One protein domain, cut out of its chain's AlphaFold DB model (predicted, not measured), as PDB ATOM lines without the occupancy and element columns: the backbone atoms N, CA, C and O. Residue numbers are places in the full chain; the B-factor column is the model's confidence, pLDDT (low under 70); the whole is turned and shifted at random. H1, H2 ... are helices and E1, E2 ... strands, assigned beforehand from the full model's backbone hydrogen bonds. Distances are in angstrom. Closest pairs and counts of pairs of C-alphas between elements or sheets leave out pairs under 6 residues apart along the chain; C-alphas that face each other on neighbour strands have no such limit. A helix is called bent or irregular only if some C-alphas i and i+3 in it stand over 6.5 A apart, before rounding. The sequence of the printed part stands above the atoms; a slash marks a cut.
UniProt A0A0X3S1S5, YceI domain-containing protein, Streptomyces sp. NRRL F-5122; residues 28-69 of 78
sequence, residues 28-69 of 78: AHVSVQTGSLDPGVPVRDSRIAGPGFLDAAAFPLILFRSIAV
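This is residues 28 to 69 of the 78 residues of the protein "YceI domain-containing protein" of Streptomyces sp. NRRL F-5122 (UniProt A0A0X3S1S5). A narrow two-stranded ribbon, E1 beside E2, makes one end of an elongated domain, and a loose loop with the short helix H1 makes the other. The 42 printed residues hold E1, H1 and E2 in that order, with 18 in named elements: mixed class, antiparallel sheet E1 - E2. The whole is loose, radius of gyration of the C-alphas 12.2 A, spanning 38 by 22 by 13 A.

E1, residues 28 to 33, is 17.0 A long from C-alpha 28 at (-33.182, -13.311, 26.824). E2, residues 61 to 65, is 12.8 A long, ending at C-alpha 65 (-31.719, -8.894, 30.754). H1, residues 42 to 48, is 10.8 A long and only just irregular: C-alphas 43 and 46 are 6.8 A apart.

E1 and E2 are antiparallel at 171 degrees; the facing C-alphas 29 and 65 are 4.7 A apart. N 32 and O 62, 2.9 A, are within hydrogen-bond range. In H1, 1 of 3 O i to N i+4 pairs and 2 of 4 O i to N i+3 pairs are within range.

The farthest C-alphas, Val 43 and Val 69, are 38.2 A apart. The printed part has no cut. H1 to E2 is a long link. Residues 41 to 46 have pLDDT under 70.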
ATOM      1  N   ALA A  28     -34.376 -13.630  27.587       97.94
ATOM      2  CA  ALA A  28     -33.182 -13.311  26.824       97.94
ATOM      3  C   ALA A  28     -32.175 -12.557  27.697       97.94
ATOM      4  O   ALA A  28     -32.525 -11.630  28.441       97.94
ATOM      5  N   HIS A  29     -30.914 -12.941  27.556       98.31
ATOM      6  CA  HIS A  29     -29.760 -12.346  28.207       98.31
ATOM      7  C   HIS A  29     -28.683 -12.099  27.157       98.31
ATOM      8  O   HIS A  29     -28.427 -12.960  26.316       98.31
ATOM      9  N   VAL A  30     -28.055 -10.929  27.200       98.38
ATOM     10  CA  VAL A  30     -26.938 -10.578  26.314       98.38
ATOM     11  C   VAL A  30     -25.853  -9.904  27.140       98.38
ATOM     12  O   VAL A  30     -26.146  -9.054  27.981       98.38
ATOM     13  N   SER A  31     -24.614 -10.295  26.885       98.38
ATOM     14  CA  SER A  31     -23.397  -9.698  27.414       98.38
ATOM     15  C   SER A  31     -22.585  -9.159  26.244       98.38
ATOM     16  O   SER A  31     -22.313  -9.876  25.282       98.38
ATOM     17  N   VAL A  32     -22.222  -7.885  26.300       98.19
ATOM     18  CA  VAL A  32     -21.465  -7.201  25.251       98.19
ATOM     19  C   VAL A  32     -20.177  -6.670  25.854       98.19
ATOM     20  O   VAL A  32     -20.206  -6.029  26.904       98.19
ATOM     21  N   GLN A  33     -19.052  -6.897  25.178       97.31
ATOM     22  CA  GLN A  33     -17.782  -6.289  25.565       97.31
ATOM     23  C   GLN A  33     -17.812  -4.813  25.163       97.31
ATOM     24  O   GLN A  33     -17.817  -4.501  23.969       97.31
ATOM     25  N   THR A  34     -17.814  -3.898  26.130       94.75
ATOM     26  CA  THR A  34     -17.932  -2.449  25.877       94.75
ATOM     27  C   THR A  34     -16.822  -1.938  24.957       94.75
ATOM     28  O   THR A  34     -17.064  -1.099  24.095       94.75
ATOM     29  N   GLY A  35     -15.612  -2.490  25.090       92.25
ATOM     30  CA  GLY A  35     -14.457  -2.144  24.256       92.25
ATOM     31  C   GLY A  35     -14.506  -2.679  22.821       92.25
ATOM     32  O   GLY A  35     -13.605  -2.393  22.049       92.25
ATOM     33  N   SER A  36     -15.528  -3.460  22.454       92.69
ATOM     34  CA  SER A  36     -15.693  -3.998  21.091       92.69
ATOM     35  C   SER A  36     -16.457  -3.070  20.143       92.69
ATOM     36  O   SER A  36     -16.851  -3.494  19.051       92.69
ATOM     37  N   LEU A  37     -16.712  -1.835  20.582       88.50
ATOM     38  CA  LEU A  37     -17.369  -0.813  19.785       88.50
ATOM     39  C   LEU A  37     -16.591  -0.586  18.484       88.50
ATOM     40  O   LEU A  37     -15.411  -0.267  18.498       88.50
ATOM     41  N   ASP A  38     -17.284  -0.709  17.363       85.94
ATOM     42  CA  ASP A  38     -16.826  -0.268  16.055       85.94
ATOM     43  C   ASP A  38     -17.754   0.865  15.585       85.94
ATOM     44  O   ASP A  38     -18.893   0.620  15.167       85.94
ATOM     45  N   PRO A  39     -17.315   2.132  15.685       70.81
ATOM     46  CA  PRO A  39     -18.104   3.279  15.255       70.81
ATOM     47  C   PRO A  39     -18.013   3.543  13.740       70.81
ATOM     48  O   PRO A  39     -18.431   4.615  13.296       70.81
ATOM     49  N   GLY A  40     -17.399   2.653  12.945       72.38
ATOM     50  CA  GLY A  40     -17.238   2.798  11.490       72.38
ATOM     51  C   GLY A  40     -16.280   3.916  11.050       72.38
ATOM     52  O   GLY A  40     -16.043   4.101   9.857       72.38
ATOM     53  N   VAL A  41     -15.717   4.675  12.000       68.75
ATOM     54  CA  VAL A  41     -14.735   5.750  11.786       68.75
ATOM     55  C   VAL A  41     -13.720   5.785  12.946       68.75
ATOM     56  O   VAL A  41     -14.109   6.102  14.073       68.75
ATOM     57  N   PRO A  42     -12.410   5.572  12.693       62.03
ATOM     58  CA  PRO A  42     -11.396   5.356  13.739       62.03
ATOM     59  C   PRO A  42     -11.268   6.477  14.784       62.03
ATOM     60  O   PRO A  42     -11.005   6.227  15.956       62.03
ATOM     61  N   VAL A  43     -11.471   7.737  14.383       56.28
ATOM     62  CA  VAL A  43     -11.310   8.909  15.269       56.28
ATOM     63  C   VAL A  43     -12.357   8.968  16.388       56.28
ATOM     64  O   VAL A  43     -12.106   9.576  17.428       56.28
ATOM     65  N   ARG A  44     -13.534   8.359  16.202       59.38
ATOM     66  CA  ARG A  44     -14.615   8.413  17.201       59.38
ATOM     67  C   ARG A  44     -14.505   7.338  18.276       59.38
ATOM     68  O   ARG A  44     -15.102   7.509  19.335       59.38
ATOM     69  N   ASP A  45     -13.712   6.303  18.030       61.00
ATOM     70  CA  ASP A  45     -13.623   5.128  18.891       61.00
ATOM     71  C   ASP A  45     -13.054   5.467  20.278       61.00
ATOM     72  O   ASP A  45     -13.729   5.336  21.299       61.00
ATOM     73  N   SER A  46     -11.872   6.093  20.310       66.38
ATOM     74  CA  SER A  46     -11.194   6.456  21.566       66.38
ATOM     75  C   SER A  46     -11.989   7.407  22.473       66.38
ATOM     76  O   SER A  46     -11.869   7.337  23.697       66.38
ATOM     77  N   ARG A  47     -12.827   8.291  21.909       81.06
ATOM     78  CA  ARG A  47     -13.653   9.211  22.705       81.06
ATOM     79  C   ARG A  47     -14.865   8.509  23.306       81.06
ATOM     80  O   ARG A  47     -15.161   8.747  24.473       81.06
ATOM     81  N   ILE A  48     -15.568   7.690  22.523       84.12
ATOM     82  CA  ILE A  48     -16.783   7.001  22.985       84.12
ATOM     83  C   ILE A  48     -16.424   5.889  23.983       84.12
ATOM     84  O   ILE A  48     -17.151   5.686  24.953       84.12
ATOM     85  N   ALA A  49     -15.278   5.229  23.814       85.25
ATOM     86  CA  ALA A  49     -14.792   4.226  24.760       85.25
ATOM     87  C   ALA A  49     -14.257   4.819  26.083       85.25
ATOM     88  O   ALA A  49     -14.089   4.080  27.048       85.25
ATOM     89  N   GLY A  50     -13.971   6.125  26.150       88.50
ATOM     90  CA  GLY A  50     -13.316   6.751  27.303       88.50
ATOM     91  C   GLY A  50     -14.250   7.220  28.439       88.50
ATOM     92  O   GLY A  50     -15.475   7.189  28.286       88.50
ATOM     93  N   PRO A  51     -13.680   7.753  29.545       88.50
ATOM     94  CA  PRO A  51     -14.386   8.179  30.772       88.50
ATOM     95  C   PRO A  51     -15.479   9.253  30.632       88.50
ATOM     96  O   PRO A  51     -16.149   9.593  31.601       88.50
ATOM     97  N   GLY A  52     -15.659   9.826  29.439       88.88
ATOM     98  CA  GLY A  52     -16.735  10.781  29.152       88.88
ATOM     99  C   GLY A  52     -18.006  10.151  28.573       88.88
ATOM    100  O   GLY A  52     -18.974  10.873  28.349       88.88
ATOM    101  N   PHE A  53     -17.983   8.849  28.274       90.88
ATOM    102  CA  PHE A  53     -19.067   8.132  27.603       90.88
ATOM    103  C   PHE A  53     -19.228   6.725  28.185       90.88
ATOM    104  O   PHE A  53     -19.807   6.583  29.257       90.88
ATOM    105  N   LEU A  54     -18.751   5.692  27.481       92.50
ATOM    106  CA  LEU A  54     -18.932   4.306  27.903       92.50
ATOM    107  C   LEU A  54     -17.953   3.899  29.004       92.50
ATOM    108  O   LEU A  54     -18.269   2.987  29.760       92.50
ATOM    109  N   ASP A  55     -16.785   4.552  29.068       94.50
ATOM    110  CA  ASP A  55     -15.681   4.205  29.967       94.50
ATOM    111  C   ASP A  55     -15.428   2.692  30.001       94.50
ATOM    112  O   ASP A  55     -15.573   2.024  31.022       94.50
ATOM    113  N   ALA A  56     -15.086   2.127  28.842       94.06
ATOM    114  CA  ALA A  56     -14.954   0.687  28.644       94.06
ATOM    115  C   ALA A  56     -13.903   0.041  29.563       94.06
ATOM    116  O   ALA A  56     -13.957  -1.164  29.799       94.06
ATOM    117  N   ALA A  57     -12.956   0.827  30.085       93.31
ATOM    118  CA  ALA A  57     -11.989   0.358  31.069       93.31
ATOM    119  C   ALA A  57     -12.628   0.179  32.458       93.31
ATOM    120  O   ALA A  57     -12.363  -0.825  33.119       93.31
ATOM    121  N   ALA A  58     -13.474   1.118  32.895       96.75
ATOM    122  CA  ALA A  58     -14.186   1.021  34.169       96.75
ATOM    123  C   ALA A  58     -15.420   0.100  34.098       96.75
ATOM    124  O   ALA A  58     -15.728  -0.600  35.064       96.75
ATOM    125  N   PHE A  59     -16.106   0.070  32.952       97.00
ATOM    126  CA  PHE A  59     -17.333  -0.694  32.710       97.00
ATOM    127  C   PHE A  59     -17.167  -1.599  31.477       97.00
ATOM    128  O   PHE A  59     -17.701  -1.309  30.403       97.00
ATOM    129  N   PRO A  60     -16.434  -2.720  31.601       96.69
ATOM    130  CA  PRO A  60     -16.061  -3.558  30.457       96.69
ATOM    131  C   PRO A  60     -17.218  -4.366  29.857       96.69
ATOM    132  O   PRO A  60     -17.072  -4.906  28.761       96.69
ATOM    133  N   LEU A  61     -18.359  -4.453  30.549       97.56
ATOM    134  CA  LEU A  61     -19.523  -5.227  30.127       97.56
ATOM    135  C   LEU A  61     -20.794  -4.377  30.090       97.56
ATOM    136  O   LEU A  61     -21.175  -3.773  31.094       97.56
ATOM    137  N   ILE A  62     -21.504  -4.433  28.965       97.56
ATOM    138  CA  ILE A  62     -22.898  -4.000  28.848       97.56
ATOM    139  C   ILE A  62     -23.777  -5.248  28.926       97.56
ATOM    140  O   ILE A  62     -23.586  -6.204  28.175       97.56
ATOM    141  N   LEU A  63     -24.753  -5.236  29.834       97.94
ATOM    142  CA  LEU A  63     -25.642  -6.369  30.082       97.94
ATOM    143  C   LEU A  63     -27.085  -6.014  29.730       97.94
ATOM    144  O   LEU A  63     -27.630  -5.020  30.209       97.94
ATOM    145  N   PHE A  64     -27.732  -6.879  28.958       98.31
ATOM    146  CA  PHE A  64     -29.173  -6.857  28.752       98.31
ATOM    147  C   PHE A  64     -29.808  -8.081  29.406       98.31
ATOM    148  O   PHE A  64     -29.357  -9.213  29.224       98.31
ATOM    149  N   ARG A  65     -30.896  -7.851  30.144       98.00
ATOM    150  CA  ARG A  65     -31.719  -8.894  30.754       98.00
ATOM    151  C   ARG A  65     -33.183  -8.564  30.536       98.00
ATOM    152  O   ARG A  65     -33.668  -7.551  31.036       98.00
ATOM    153  N   SER A  66     -33.892  -9.430  29.817       97.62
ATOM    154  CA  SER A  66     -35.336  -9.288  29.654       97.62
ATOM    155  C   SER A  66     -36.029  -9.361  31.015       97.62
ATOM    156  O   SER A  66     -35.769 -10.285  31.790       97.62
ATOM    157  N   ILE A  67     -36.939  -8.427  31.282       97.44
ATOM    158  CA  ILE A  67     -37.801  -8.453  32.477       97.44
ATOM    159  C   ILE A  67     -39.201  -8.994  32.177       97.44
ATOM    160  O   ILE A  67     -39.880  -9.486  33.071       97.44
ATOM    161  N   ALA A  68     -39.622  -8.918  30.917       95.38
ATOM    162  CA  ALA A  68     -40.876  -9.462  30.430       95.38
ATOM    163  C   ALA A  68     -40.773  -9.704  28.923       95.38
ATOM    164  O   ALA A  68     -40.101  -8.957  28.210       95.38
ATOM    165  N   VAL A  69     -41.482 -10.724  28.452       95.56
ATOM    166  CA  VAL A  69     -41.751 -10.951  27.032       95.56
ATOM    167  C   VAL A  69     -43.256 -10.852  26.848       95.56
ATOM    168  O   VAL A  69     -44.017 -11.516  27.550       95.56
TER     169      VAL A  69